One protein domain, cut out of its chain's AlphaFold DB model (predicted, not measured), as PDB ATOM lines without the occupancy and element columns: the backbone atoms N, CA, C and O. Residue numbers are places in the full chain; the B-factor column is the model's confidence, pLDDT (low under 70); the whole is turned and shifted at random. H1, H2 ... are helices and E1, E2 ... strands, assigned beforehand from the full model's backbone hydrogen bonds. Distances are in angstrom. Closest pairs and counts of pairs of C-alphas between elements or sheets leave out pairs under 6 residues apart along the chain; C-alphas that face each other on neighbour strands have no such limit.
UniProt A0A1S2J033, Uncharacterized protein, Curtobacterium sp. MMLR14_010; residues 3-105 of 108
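This is residues 3 to 105 of the 108 residues of an uncharacterized protein of Curtobacterium sp. MMLR14_010 (UniProt A0A1S2J033). Three helices, H1, H3 and H4, make a bundle, their centres set in a triangle and their lines moderately tilted; the shorter H2 lies crosswise near the end where H1 and H3 begin, with the small strand E1 close to it. At the bundle's other end the loop of residues 78 to 88 sticks out between H3 and H4. The printed part has 103 residues, with one named strand and four named helices in the order E1, H1, H2, H3, H4, and is mostly helix. It is compact, with a radius of gyration of the C-alphas of 13.5 A and spans of 41 by 29 by 19 A.

H3, residues 61 to 77, is the longest helix. H4, residues 89 to 103, forms a helical hairpin with it: they touch, on H3 with residues 68 to 75 alone, and the closest C-alphas, of Val 68 and Val 100, are 6.4 A apart. They run opposite ways at a shallow tilt of 32 degrees, only just short of steep. H1, residues 14 to 26, is the hub and touches three helices. It touches H4, the C-alphas of Pro 15 and Glu 97 being closest at 4.1 A; they run opposite ways at a tilt of 35.1 degrees, only just steep. H1 touches H3 as well, the closest C-alphas, of Thr 22 and Val 72, being 5.8 A apart; they run the same way at 38 degrees, only just steep. H2, residues 39 to 47, only just touches H1, with 3 pairs of C-alphas within 8 A, on H1 with residues 14 to 17 alone; Phe 17 and Leu 46 have the closest C-alphas, 6.3 A apart, at a steep tilt of 65 degrees. H2 and H3 are near each other, while H2 and H4 are apart. E1, residues 7 to 9, pairs with no named strand; its closest C-alpha to H2 is that of Val 7, 5.7 A from that of Ala 47. In the four helices every O i to N i+4 pair is within hydrogen-bond range.

H3 runs 24.1 A from C-alpha 61 at (136.648, 141.816, 82.568) to C-alpha 77 at (141.351, 151.874, 103.937). H4 measures 21.4 A and ends at C-alpha 103, (128.800, 142.415, 92.265). H1 measures 18.3 A, H2 12.5 A and E1 6.7 A.

The C-alphas farthest apart, of Gly 6 and Arg 84, are 42.7 A apart. The printed part has no cut. The links H1 to H2, H2 to H3 and H3 to H4 are long. The mean pLDDT of the printed part is 70.1; residues 3 to 12, 32 to 64 and 104 to 105 are under 70.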
ATOM      1  N   ILE A   3     140.443 135.741  78.177       47.09
ATOM      2  CA  ILE A   3     141.879 135.785  78.431       47.09
ATOM      3  C   ILE A   3     142.280 137.249  78.631       47.09
ATOM      4  O   ILE A   3     142.412 137.991  77.659       47.09
ATOM      5  N   LEU A   4     142.494 137.652  79.883       48.75
ATOM      6  CA  LEU A   4     143.094 138.942  80.235       48.75
ATOM      7  C   LEU A   4     144.605 138.745  80.373       48.75
ATOM      8  O   LEU A   4     145.043 137.962  81.207       48.75
ATOM      9  N   GLY A   5     145.415 139.395  79.535       52.59
ATOM     10  CA  GLY A   5     146.885 139.339  79.645       52.59
ATOM     11  C   GLY A   5     147.524 137.940  79.538       52.59
ATOM     12  O   GLY A   5     148.680 137.776  79.905       52.59
ATOM     13  N   GLY A   6     146.795 136.928  79.049       46.91
ATOM     14  CA  GLY A   6     147.230 135.520  79.027       46.91
ATOM     15  C   GLY A   6     146.646 134.646  80.149       46.91
ATOM     16  O   GLY A   6     146.891 133.441  80.165       46.91
ATOM     17  N   VAL A   7     145.847 135.226  81.048       47.72
ATOM     18  CA  VAL A   7     145.286 134.594  82.253       47.72
ATOM     19  C   VAL A   7     143.794 134.276  82.091       47.72
ATOM     20  O   VAL A   7     143.052 135.013  81.446       47.72
ATOM     21  N   ARG A   8     143.367 133.164  82.698       55.78
ATOM     22  CA  ARG A   8     141.997 132.619  82.742       55.78
ATOM     23  C   ARG A   8     141.234 133.183  83.978       55.78
ATOM     24  O   ARG A   8     141.860 133.367  85.015       55.78
ATOM     25  N   PHE A   9     139.926 133.485  83.895       56.34
ATOM     26  CA  PHE A   9     139.146 134.274  84.900       56.34
ATOM     27  C   PHE A   9     137.628 133.982  84.743       56.34
ATOM     28  O   PHE A   9     137.117 134.216  83.648       56.34
ATOM     29  N   ASP A  10     136.824 133.456  85.700       63.12
ATOM     30  CA  ASP A  10     136.902 133.283  87.181       63.12
ATOM     31  C   ASP A  10     135.957 134.199  87.976       63.12
ATOM     32  O   ASP A  10     136.394 134.619  89.044       63.12
ATOM     33  N   PRO A  11     134.704 134.488  87.555       59.75
ATOM     34  CA  PRO A  11     133.733 135.122  88.447       59.75
ATOM     35  C   PRO A  11     133.518 134.360  89.768       59.75
ATOM     36  O   PRO A  11     133.403 135.008  90.807       59.75
ATOM     37  N   ASP A  12     133.530 133.025  89.767       65.44
ATOM     38  CA  ASP A  12     133.329 132.193  90.962       65.44
ATOM     39  C   ASP A  12     134.541 132.251  91.917       65.44
ATOM     40  O   ASP A  12     134.391 132.119  93.136       65.44
ATOM     41  N   ASP A  13     135.736 132.531  91.378       70.69
ATOM     42  CA  ASP A  13     136.988 132.705  92.129       70.69
ATOM     43  C   ASP A  13     137.237 134.161  92.561       70.69
ATOM     44  O   ASP A  13     137.998 134.386  93.507       70.69
ATOM     45  N   LEU A  14     136.593 135.159  91.936       73.88
ATOM     46  CA  LEU A  14     136.734 136.573  92.317       73.88
ATOM     47  C   LEU A  14     136.477 136.839  93.813       73.88
ATOM     48  O   LEU A  14     137.249 137.602  94.400       73.88
ATOM     49  N   PRO A  15     135.467 136.234  94.477       79.38
ATOM     50  CA  PRO A  15     135.303 136.355  95.919       79.38
ATOM     51  C   PRO A  15     136.551 135.904  96.678       79.38
ATOM     52  O   PRO A  15     137.064 136.656  97.505       79.38
ATOM     53  N   TRP A  16     137.069 134.709  96.375       78.50
ATOM     54  CA  TRP A  16     138.242 134.146  97.048       78.50
ATOM     55  C   TRP A  16     139.503 134.978  96.789       78.50
ATOM     56  O   TRP A  16     140.216 135.323  97.732       78.50
ATOM     57  N   PHE A  17     139.725 135.383  95.537       80.44
ATOM     58  CA  PHE A  17     140.783 136.308  95.134       80.44
ATOM     59  C   PHE A  17     140.744 137.615  95.940       80.44
ATOM     60  O   PHE A  17     141.758 138.025  96.507       80.44
ATOM     61  N   ALA A  18     139.572 138.242  96.056       79.75
ATOM     62  CA  ALA A  18     139.403 139.477  96.814       79.75
ATOM     63  C   ALA A  18     139.666 139.277  98.316       79.75
ATOM     64  O   ALA A  18     140.256 140.142  98.972       79.75
ATOM     65  N   GLY A  19     139.292 138.116  98.862       80.81
ATOM     66  CA  GLY A  19     139.627 137.715 100.226       80.81
ATOM     67  C   GLY A  19     141.140 137.569 100.450       80.81
ATOM     68  O   GLY A  19     141.686 138.126 101.406       80.81
ATOM     69  N   GLU A  20     141.838 136.880  99.549       82.62
ATOM     70  CA  GLU A  20     143.295 136.704  99.596       82.62
ATOM     71  C   GLU A  20     144.060 138.021  99.394       82.62
ATOM     72  O   GLU A  20     145.061 138.274 100.073       82.62
ATOM     73  N   LEU A  21     143.577 138.899  98.511       81.31
ATOM     74  CA  LEU A  21     144.146 140.231  98.319       81.31
ATOM     75  C   LEU A  21     143.959 141.093  99.575       81.31
ATOM     76  O   LEU A  21     144.913 141.711 100.044       81.31
ATOM     77  N   THR A  22     142.772 141.053 100.190       84.56
ATOM     78  CA  THR A  22     142.497 141.713 101.479       84.56
ATOM     79  C   THR A  22     143.472 141.242 102.562       84.56
ATOM     80  O   THR A  22     144.047 142.063 103.280       84.56
ATOM     81  N   ALA A  23     143.712 139.930 102.665       85.00
ATOM     82  CA  ALA A  23     144.659 139.366 103.626       85.00
ATOM     83  C   ALA A  23     146.107 139.826 103.368       85.00
ATOM     84  O   ALA A  23     146.793 140.225 104.313       85.00
ATOM     85  N   ARG A  24     146.558 139.842 102.104       82.19
ATOM     86  CA  ARG A  24     147.880 140.370 101.716       82.19
ATOM     87  C   ARG A  24     148.050 141.845 102.078       82.19
ATOM     88  O   ARG A  24     149.101 142.218 102.596       82.19
ATOM     89  N   VAL A  25     147.030 142.671 101.850       83.19
ATOM     90  CA  VAL A  25     147.089 144.118 102.118       83.19
ATOM     91  C   VAL A  25     147.165 144.404 103.618       83.19
ATOM     92  O   VAL A  25     148.004 145.189 104.052       83.19
ATOM     93  N   PHE A  26     146.403 143.685 104.453       82.75
ATOM     94  CA  PHE A  26     146.594 143.746 105.911       82.75
ATOM     95  C   PHE A  26     147.942 143.174 106.383       82.75
ATOM     96  O   PHE A  26     148.411 143.538 107.461       82.75
ATOM     97  N   GLY A  27     148.586 142.326 105.576       83.62
ATOM     98  CA  GLY A  27     149.975 141.891 105.747       83.62
ATOM     99  C   GLY A  27     151.035 142.912 105.304       83.62
ATOM    100  O   GLY A  27     152.222 142.642 105.470       83.62
ATOM    101  N   GLY A  28     150.637 144.071 104.764       78.19
ATOM    102  CA  GLY A  28     151.533 145.149 104.332       78.19
ATOM    103  C   GLY A  28     151.773 145.248 102.821       78.19
ATOM    104  O   GLY A  28     152.604 146.054 102.408       78.19
ATOM    105  N   ALA A  29     151.075 144.462 101.994       79.94
ATOM    106  CA  ALA A  29     151.070 144.669 100.544       79.94
ATOM    107  C   ALA A  29     150.246 145.911 100.151       79.94
ATOM    108  O   ALA A  29     149.329 146.319 100.864       79.94
ATOM    109  N   THR A  30     150.533 146.492  98.989       79.75
ATOM    110  CA  THR A  30     149.672 147.500  98.359       79.75
ATOM    111  C   THR A  30     148.519 146.830  97.611       79.75
ATOM    112  O   THR A  30     148.649 145.704  97.130       79.75
ATOM    113  N   VAL A  31     147.377 147.517  97.505       75.50
ATOM    114  CA  VAL A  31     146.329 147.132  96.546       75.50
ATOM    115  C   VAL A  31     146.840 147.522  95.153       75.50
ATOM    116  O   VAL A  31     147.191 148.691  94.986       75.50
ATOM    117  N   PRO A  32     146.909 146.600  94.173       68.06
ATOM    118  CA  PRO A  32     147.226 146.951  92.793       68.06
ATOM    119  C   PRO A  32     146.220 147.959  92.241       68.06
ATOM    120  O   PRO A  32     145.026 147.876  92.541       68.06
ATOM    121  N   THR A  33     146.686 148.889  91.417       65.69
ATOM    122  CA  THR A  33     145.816 149.812  90.688       65.69
ATOM    123  C   THR A  33     145.601 149.331  89.250       65.69
ATOM    124  O   THR A  33     146.283 148.425  88.769       65.69
ATOM    125  N   VAL A  34     144.596 149.893  88.572       55.97
ATOM    126  CA  VAL A  34     144.280 149.571  87.162       55.97
ATOM    127  C   VAL A  34     145.156 150.385  86.196       55.97
ATOM    128  O   VAL A  34     145.164 150.149  84.993       55.97
ATOM    129  N   ASP A  35     145.939 151.316  86.738       61.12
ATOM    130  CA  ASP A  35     147.011 152.051  86.082       61.12
ATOM    131  C   ASP A  35     147.974 151.084  85.360       61.12
ATOM    132  O   ASP A  35     148.336 150.032  85.896       61.12
ATOM    133  N   ASP A  36     148.460 151.477  84.173       52.31
ATOM    134  CA  ASP A  36     149.255 150.634  83.255       52.31
ATOM    135  C   ASP A  36     150.486 149.935  83.882       52.31
ATOM    136  O   ASP A  36     151.006 148.971  83.318       52.31
ATOM    137  N   GLY A  37     150.986 150.420  85.026       58.69
ATOM    138  CA  GLY A  37     152.136 149.849  85.736       58.69
ATOM    139  C   GLY A  37     151.818 148.660  86.655       58.69
ATOM    140  O   GLY A  37     152.634 147.740  86.750       58.69
ATOM    141  N   ASP A  38     150.649 148.654  87.304       60.47
ATOM    142  CA  ASP A  38     150.288 147.665  88.337       60.47
ATOM    143  C   ASP A  38     149.210 146.672  87.871       60.47
ATOM    144  O   ASP A  38     149.114 145.568  88.418       60.47
ATOM    145  N   PHE A  39     148.471 146.990  86.801       60.00
ATOM    146  CA  PHE A  39     147.484 146.087  86.203       60.00
ATOM    147  C   PHE A  39     148.033 144.675  85.879       60.00
ATOM    148  O   PHE A  39     147.351 143.694  86.196       60.00
ATOM    149  N   PRO A  40     149.270 144.495  85.356       60.97
ATOM    150  CA  PRO A  40     149.842 143.159  85.161       60.97
ATOM    151  C   PRO A  40     149.991 142.357  86.464       60.97
ATOM    152  O   PRO A  40     149.754 141.153  86.466       60.97
ATOM    153  N   GLN A  41     150.313 143.011  87.588       64.00
ATOM    154  CA  GLN A  41     150.444 142.348  88.893       64.00
ATOM    155  C   GLN A  41     149.077 141.927  89.451       64.00
ATOM    156  O   GLN A  41     148.959 140.860  90.055       64.00
ATOM    157  N   ALA A  42     148.027 142.726  89.223       61.81
ATOM    158  CA  ALA A  42     146.653 142.346  89.557       61.81
ATOM    159  C   ALA A  42     146.227 141.072  88.804       61.81
ATOM    160  O   ALA A  42     145.670 140.145  89.397       61.81
ATOM    161  N   VAL A  43     146.555 141.008  87.510       59.69
ATOM    162  CA  VAL A  43     146.291 139.862  86.631       59.69
ATOM    163  C   VAL A  43     147.111 138.626  87.039       59.69
ATOM    164  O   VAL A  43     146.559 137.527  87.085       59.69
ATOM    165  N   GLU A  44     148.385 138.773  87.418       62.00
ATOM    166  CA  GLU A  44     149.209 137.670  87.949       62.00
ATOM    167  C   GLU A  44     148.687 137.120  89.290       62.00
ATOM    168  O   GLU A  44     148.646 135.903  89.492       62.00
ATOM    169  N   LEU A  45     148.249 137.992  90.206       62.19
ATOM    170  CA  LEU A  45     147.671 137.574  91.489       62.19
ATOM    171  C   LEU A  45     146.358 136.795  91.302       62.19
ATOM    172  O   LEU A  45     146.107 135.849  92.050       62.19
ATOM    173  N   LEU A  46     145.555 137.157  90.297       55.28
ATOM    174  CA  LEU A  46     144.335 136.441  89.916       55.28
ATOM    175  C   LEU A  46     144.645 135.103  89.218       55.28
ATOM    176  O   LEU A  46     143.986 134.095  89.474       55.28
ATOM    177  N   ALA A  47     145.700 135.048  88.398       53.31
ATOM    178  CA  ALA A  47     146.189 133.799  87.807       53.31
ATOM    179  C   ALA A  47     146.571 132.771  88.881       53.31
ATOM    180  O   ALA A  47     146.307 131.577  88.739       53.31
ATOM    181  N   ALA A  48     147.175 133.249  89.970       56.72
ATOM    182  CA  ALA A  48     147.576 132.429  91.103       56.72
ATOM    183  C   ALA A  48     146.400 131.957  91.983       56.72
ATOM    184  O   ALA A  48     146.609 131.063  92.806       56.72
ATOM    185  N   SER A  49     145.190 132.521  91.839       54.25
ATOM    186  CA  SER A  49     144.033 132.179  92.683       54.25
ATOM    187  C   SER A  49     143.049 131.166  92.082       54.25
ATOM    188  O   SER A  49     142.246 130.648  92.850       54.25
ATOM    189  N   GLY A  50     143.118 130.847  90.776       51.00
ATOM    190  CA  GLY A  50     142.386 129.707  90.173       51.00
ATOM    191  C   GLY A  50     141.488 129.962  88.943       51.00
ATOM    192  O   GLY A  50     141.025 128.988  88.350       51.00
ATOM    193  N   GLY A  51     141.310 131.221  88.519       42.91
ATOM    194  CA  GLY A  51     140.243 131.706  87.613       42.91
ATOM    195  C   GLY A  51     139.937 130.983  86.263       42.91
ATOM    196  O   GLY A  51     140.776 130.322  85.656       42.91
ATOM    197  N   GLY A  52     138.729 131.191  85.704       43.44
ATOM    198  CA  GLY A  52     138.029 130.400  84.671       43.44
ATOM    199  C   GLY A  52     137.267 131.140  83.534       43.44
ATOM    200  O   GLY A  52     137.850 131.338  82.463       43.44
ATOM    201  N   ALA A  53     135.970 131.473  83.676       40.28
ATOM    202  CA  ALA A  53     135.148 132.105  82.630       40.28
ATOM    203  C   ALA A  53     134.021 133.103  83.054       40.28
ATOM    204  O   ALA A  53     132.880 132.687  83.218       40.28
ATOM    205  N   VAL A  54     134.271 134.427  83.024       42.06
ATOM    206  CA  VAL A  54     133.208 135.461  82.824       42.06
ATOM    207  C   VAL A  54     132.633 135.346  81.396       42.06
ATOM    208  O   VAL A  54     133.312 134.819  80.493       42.06
ATOM    209  N   ASP A  55     131.405 135.833  81.186       39.06
ATOM    210  CA  ASP A  55     130.842 136.104  79.859       39.06
ATOM    211  C   ASP A  55     131.275 137.505  79.354       39.06
ATOM    212  O   ASP A  55     130.846 138.511  79.922       39.06
ATOM    213  N   PRO A  56     132.149 137.597  78.328       42.25
ATOM    214  CA  PRO A  56     132.641 138.879  77.815       42.25
ATOM    215  C   PRO A  56     131.567 139.722  77.120       42.25
ATOM    216  O   PRO A  56     131.805 140.906  76.893       42.25
ATOM    217  N   ASP A  57     130.423 139.134  76.754       41.22
ATOM    218  CA  ASP A  57     129.359 139.849  76.048       41.22
ATOM    219  C   ASP A  57     128.423 140.608  77.022       41.22
ATOM    220  O   ASP A  57     127.647 141.457  76.581       41.22
ATOM    221  N   GLU A  58     128.516 140.354  78.341       46.03
ATOM    222  CA  GLU A  58     127.760 141.072  79.388       46.03
ATOM    223  C   GLU A  58     128.609 142.021  80.265       46.03
ATOM    224  O   GLU A  58     128.044 142.956  80.833       46.03
ATOM    225  N   PHE A  59     129.933 141.832  80.379       48.88
ATOM    226  CA  PHE A  59     130.832 142.678  81.192       48.88
ATOM    227  C   PHE A  59     132.252 142.754  80.607       48.88
ATOM    228  O   PHE A  59     132.814 141.723  80.233       48.88
ATOM    229  N   ASP A  60     132.887 143.936  80.633       59.94
ATOM    230  CA  ASP A  60     134.335 144.043  80.403       59.94
ATOM    231  C   ASP A  60     135.087 143.459  81.622       59.94
ATOM    232  O   ASP A  60     134.935 143.952  82.747       59.94
ATOM    233  N   PRO A  61     135.916 142.412  81.453       61.34
ATOM    234  CA  PRO A  61     136.648 141.816  82.568       61.34
ATOM    235  C   PRO A  61     137.643 142.768  83.253       61.34
ATOM    236  O   PRO A  61     137.996 142.532  84.409       61.34
ATOM    237  N   ALA A  62     138.103 143.829  82.578       63.06
ATOM    238  CA  ALA A  62     138.939 144.861  83.186       63.06
ATOM    239  C   ALA A  62     138.130 145.772  84.126       63.06
ATOM    240  O   ALA A  62     138.618 146.098  85.209       63.06
ATOM    241  N   GLU A  63     136.888 146.117  83.769       68.00
ATOM    242  CA  GLU A  63     135.965 146.858  84.647       68.00
ATOM    243  C   GLU A  63     135.616 146.028  85.891       68.00
ATOM    244  O   GLU A  63     135.714 146.515  87.016       68.00
ATOM    245  N   LEU A  64     135.326 144.736  85.715       69.56
ATOM    246  CA  LEU A  64     135.027 143.843  86.836       69.56
ATOM    247  C   LEU A  64     136.235 143.641  87.775       69.56
ATOM    248  O   LEU A  64     136.072 143.572  88.996       69.56
ATOM    249  N   LEU A  65     137.458 143.575  87.235       71.62
ATOM    250  CA  LEU A  65     138.675 143.563  88.052       71.62
ATOM    251  C   LEU A  65     138.862 144.898  88.794       71.62
ATOM    252  O   LEU A  65     139.229 144.887  89.971       71.62
ATOM    253  N   ALA A  66     138.562 146.031  88.153       73.75
ATOM    254  CA  ALA A  66     138.594 147.349  88.785       73.75
ATOM    255  C   ALA A  66     137.625 147.443  89.977       73.75
ATOM    256  O   ALA A  66     138.028 147.900  91.049       73.75
ATOM    257  N   ASP A  67     136.394 146.944  89.834       75.88
ATOM    258  CA  ASP A  67     135.399 146.896  90.913       75.88
ATOM    259  C   ASP A  67     135.873 146.049  92.105       75.88
ATOM    260  O   ASP A  67     135.722 146.446  93.266       75.88
ATOM    261  N   VAL A  68     136.506 144.898  91.847       79.31
ATOM    262  CA  VAL A  68     137.080 144.054  92.906       79.31
ATOM    263  C   VAL A  68     138.230 144.759  93.630       79.31
ATOM    264  O   VAL A  68     138.265 144.763  94.865       79.31
ATOM    265  N   LEU A  69     139.147 145.393  92.893       80.12
ATOM    266  CA  LEU A  69     140.247 146.170  93.477       80.12
ATOM    267  C   LEU A  69     139.714 147.352  94.304       80.12
ATOM    268  O   LEU A  69     140.189 147.584  95.418       80.12
ATOM    269  N   ALA A  70     138.678 148.044  93.821       81.88
ATOM    270  CA  ALA A  70     138.019 149.137  94.530       81.88
ATOM    271  C   ALA A  70     137.351 148.674  95.837       81.88
ATOM    272  O   ALA A  70     137.482 149.348  96.862       81.88
ATOM    273  N   LEU A  71     136.692 147.509  95.847       83.56
ATOM    274  CA  LEU A  71     136.115 146.916  97.061       83.56
ATOM    275  C   LEU A  71     137.184 146.555  98.102       83.56
ATOM    276  O   LEU A  71     137.010 146.846  99.288       83.56
ATOM    277  N   VAL A  72     138.306 145.966  97.675       84.00
ATOM    278  CA  VAL A  72     139.431 145.650  98.570       84.00
ATOM    279  C   VAL A  72     140.076 146.932  99.109       84.00
ATOM    280  O   VAL A  72     140.343 147.024 100.309       84.00
ATOM    281  N   ALA A  73     140.279 147.951  98.269       84.31
ATOM    282  CA  ALA A  73     140.785 149.259  98.689       84.31
ATOM    283  C   ALA A  73     139.844 149.952  99.690       84.31
ATOM    284  O   ALA A  73     140.301 150.499 100.696       84.31
ATOM    285  N   ALA A  74     138.529 149.889  99.468       85.44
ATOM    286  CA  ALA A  74     137.533 150.446 100.377       85.44
ATOM    287  C   ALA A  74     137.545 149.744 101.748       85.44
ATOM    288  O   ALA A  74     137.600 150.420 102.775       85.44
ATOM    289  N   GLU A  75     137.561 148.406 101.799       87.62
ATOM    290  CA  GLU A  75     137.624 147.693 103.084       87.62
ATOM    291  C   GLU A  75     138.964 147.915 103.793       87.62
ATOM    292  O   GLU A  75     138.981 148.108 105.007       87.62
ATOM    293  N   THR A  76     140.091 147.903 103.080       84.50
ATOM    294  CA  THR A  76     141.427 148.020 103.699       84.50
ATOM    295  C   THR A  76     141.751 149.437 104.176       84.50
ATOM    296  O   THR A  76     142.421 149.588 105.200       84.50
ATOM    297  N   SER A  77     141.212 150.470 103.519       85.38
ATOM    298  CA  SER A  77     141.351 151.874 103.937       85.38
ATOM    299  C   SER A  77     140.410 152.294 105.075       85.38
ATOM    300  O   SER A  77     140.645 153.338 105.688       85.38
ATOM    301  N   LEU A  78     139.381 151.499 105.414       83.38
ATOM    302  CA  LEU A  78     138.475 151.802 106.529       83.38
ATOM    303  C   LEU A  78     139.255 151.911 107.857       83.38
ATOM    304  O   LEU A  78     139.785 150.897 108.339       83.38
ATOM    305  N   PRO A  79     139.286 153.098 108.499       79.56
ATOM    306  CA  PRO A  79     139.971 153.277 109.769       79.56
ATOM    307  C   PRO A  79     139.233 152.511 110.867       79.56
ATOM    308  O   PRO A  79     138.003 152.477 110.893       79.56
ATOM    309  N   ALA A  80     139.966 151.953 111.832       74.12
ATOM    310  CA  ALA A  80     139.372 151.157 112.913       74.12
ATOM    311  C   ALA A  80     138.273 151.909 113.698       74.12
ATOM    312  O   ALA A  80     137.318 151.292 114.153       74.12
ATOM    313  N   ALA A  81     138.367 153.240 113.793       77.56
ATOM    314  CA  ALA A  81     137.366 154.100 114.431       77.56
ATOM    315  C   ALA A  81     136.028 154.221 113.664       77.56
ATOM    316  O   ALA A  81     135.043 154.673 114.242       77.56
ATOM    317  N   ALA A  82     135.966 153.826 112.386       77.44
ATOM    318  CA  ALA A  82     134.714 153.737 111.627       77.44
ATOM    319  C   ALA A  82     133.919 152.454 111.944       77.44
ATOM    320  O   ALA A  82     132.741 152.348 111.598       77.44
ATOM    321  N   LEU A  83     134.544 151.477 112.609       76.88
ATOM    322  CA  LEU A  83     133.904 150.236 113.027       76.88
ATOM    323  C   LEU A  83     133.306 150.412 114.429       76.88
ATOM    324  O   LEU A  83     133.967 150.896 115.344       76.88
ATOM    325  N   ARG A  84     132.049 149.986 114.619       80.88
ATOM    326  CA  ARG A  84     131.365 150.041 115.933       80.88
ATOM    327  C   ARG A  84     132.015 149.141 116.991       80.88
ATOM    328  O   ARG A  84     131.818 149.358 118.180       80.88
ATOM    329  N   GLU A  85     132.751 148.131 116.545       81.06
ATOM    330  CA  GLU A  85     133.460 147.144 117.353       81.06
ATOM    331  C   GLU A  85     134.723 146.681 116.598       81.06
ATOM    332  O   GLU A  85     134.762 146.794 115.369       81.06
ATOM    333  N   PRO A  86     135.756 146.151 117.279       77.94
ATOM    334  CA  PRO A  86     136.928 145.593 116.608       77.94
ATOM    335  C   PRO A  86     136.561 144.374 115.750       77.94
ATOM    336  O   PRO A  86     136.134 143.344 116.266       77.94
ATOM    337  N   VAL A  87     136.767 144.467 114.433       84.12
ATOM    338  CA  VAL A  87     136.490 143.374 113.487       84.12
ATOM    339  C   VAL A  87     137.794 142.673 113.113       84.12
ATOM    340  O   VAL A  87     138.692 143.284 112.535       84.12
ATOM    341  N   GLY A  88     137.902 141.381 113.439       86.31
ATOM    342  CA  GLY A  88     139.073 140.564 113.107       86.31
ATOM    343  C   GLY A  88     139.241 140.326 111.602       86.31
ATOM    344  O   GLY A  88     138.260 140.322 110.855       86.31
ATOM    345  N   LEU A  89     140.484 140.079 111.168       86.44
ATOM    346  CA  LEU A  89     140.866 139.942 109.754       86.44
ATOM    347  C   LEU A  89     139.973 138.967 108.970       86.44
ATOM    348  O   LEU A  89     139.483 139.324 107.908       86.44
ATOM    349  N   GLU A  90     139.695 137.781 109.515       88.25
ATOM    350  CA  GLU A  90     138.848 136.770 108.859       88.25
ATOM    351  C   GLU A  90     137.405 137.252 108.616       88.25
ATOM    352  O   GLU A  90     136.778 136.882 107.627       88.25
ATOM    353  N   VAL A  91     136.872 138.120 109.481       89.06
ATOM    354  CA  VAL A  91     135.535 138.705 109.291       89.06
ATOM    355  C   VAL A  91     135.576 139.822 108.245       89.06
ATOM    356  O   VAL A  91     134.652 139.920 107.440       89.06
ATOM    357  N   ARG A  92     136.646 140.631 108.205       87.56
ATOM    358  CA  ARG A  92     136.857 141.633 107.139       87.56
ATOM    359  C   ARG A  92     137.009 140.953 105.775       87.56
ATOM    360  O   ARG A  92     136.326 141.338 104.836       87.56
ATOM    361  N   ARG A  93     137.799 139.873 105.711       88.19
ATOM    362  CA  ARG A  93     137.974 139.014 104.530       88.19
ATOM    363  C   ARG A  93     136.624 138.560 103.972       88.19
ATOM    364  O   ARG A  93     136.275 138.932 102.859       88.19
ATOM    365  N   ARG A  94     135.808 137.882 104.790       87.19
ATOM    366  CA  ARG A  94     134.468 137.409 104.387       87.19
ATOM    367  C   ARG A  94     133.528 138.524 103.929       87.19
ATOM    368  O   ARG A  94     132.759 138.303 103.003       87.19
ATOM    369  N   ARG A  95     133.587 139.721 104.530       88.25
ATOM    370  CA  ARG A  95     132.778 140.871 104.077       88.25
ATOM    371  C   ARG A  95     133.119 141.289 102.651       88.25
ATOM    372  O   ARG A  95     132.198 141.606 101.903       88.25
ATOM    373  N   VAL A  96     134.402 141.274 102.286       86.81
ATOM    374  CA  VAL A  96     134.853 141.558 100.916       86.81
ATOM    375  C   VAL A  96     134.418 140.445  99.974       86.81
ATOM    376  O   VAL A  96     133.805 140.747  98.956       86.81
ATOM    377  N   GLU A  97     134.634 139.176 100.336       85.88
ATOM    378  CA  GLU A  97     134.157 138.042  99.531       85.88
ATOM    379  C   GLU A  97     132.643 138.152  99.255       85.88
ATOM    380  O   GLU A  97     132.202 138.042  98.114       85.88
ATOM    381  N   ASP A  98     131.839 138.433 100.287       82.88
ATOM    382  CA  ASP A  98     130.386 138.602 100.179       82.88
ATOM    383  C   ASP A  98     129.973 139.858  99.400       82.88
ATOM    384  O   ASP A  98     128.903 139.876  98.793       82.88
ATOM    385  N   ALA A  99     130.768 140.930  99.436       83.00
ATOM    386  CA  ALA A  99     130.535 142.114  98.613       83.00
ATOM    387  C   ALA A  99     130.787 141.799  97.136       83.00
ATOM    388  O   ALA A  99     129.922 142.074  96.307       83.00
ATOM    389  N   VAL A 100     131.903 141.134  96.831       80.75
ATOM    390  CA  VAL A 100     132.238 140.693  95.475       80.75
ATOM    391  C   VAL A 100     131.183 139.723  94.946       80.75
ATOM    392  O   VAL A 100     130.644 139.990  93.881       80.75
ATOM    393  N   ARG A 101     130.754 138.705  95.715       79.56
ATOM    394  CA  ARG A 101     129.645 137.787  95.340       79.56
ATOM    395  C   ARG A 101     128.371 138.511  94.878       79.56
ATOM    396  O   ARG A 101     127.668 138.000  94.011       79.56
ATOM    397  N   ARG A 102     128.061 139.684  95.448       75.25
ATOM    398  CA  ARG A 102     126.906 140.510  95.038       75.25
ATOM    399  C   ARG A 102     127.162 141.279  93.742       75.25
ATOM    400  O   ARG A 102     126.221 141.446  92.976       75.25
ATOM    401  N   VAL A 103     128.394 141.735  93.508       71.69
ATOM    402  CA  VAL A 103     128.800 142.415  92.265       71.69
ATOM    403  C   VAL A 103     128.824 141.435  91.092       71.69
ATOM    404  O   VAL A 103     128.229 141.733  90.065       71.69
ATOM    405  N   VAL A 104     129.382 140.228  91.262       67.81
ATOM    406  CA  VAL A 104     129.407 139.203  90.192       67.81
ATOM    407  C   VAL A 104     128.054 138.514  89.934       67.81
ATOM    408  O   VAL A 104     127.969 137.591  89.131       67.81
ATOM    409  N   GLY A 105     126.975 138.953  90.592       60.06
ATOM    410  CA  GLY A 105     125.605 138.628  90.177       60.06
ATOM    411  C   GLY A 105     125.149 137.178  90.374       60.06
ATOM    412  O   GLY A 105     124.198 136.750  89.719       60.06
TER     413      GLY A 105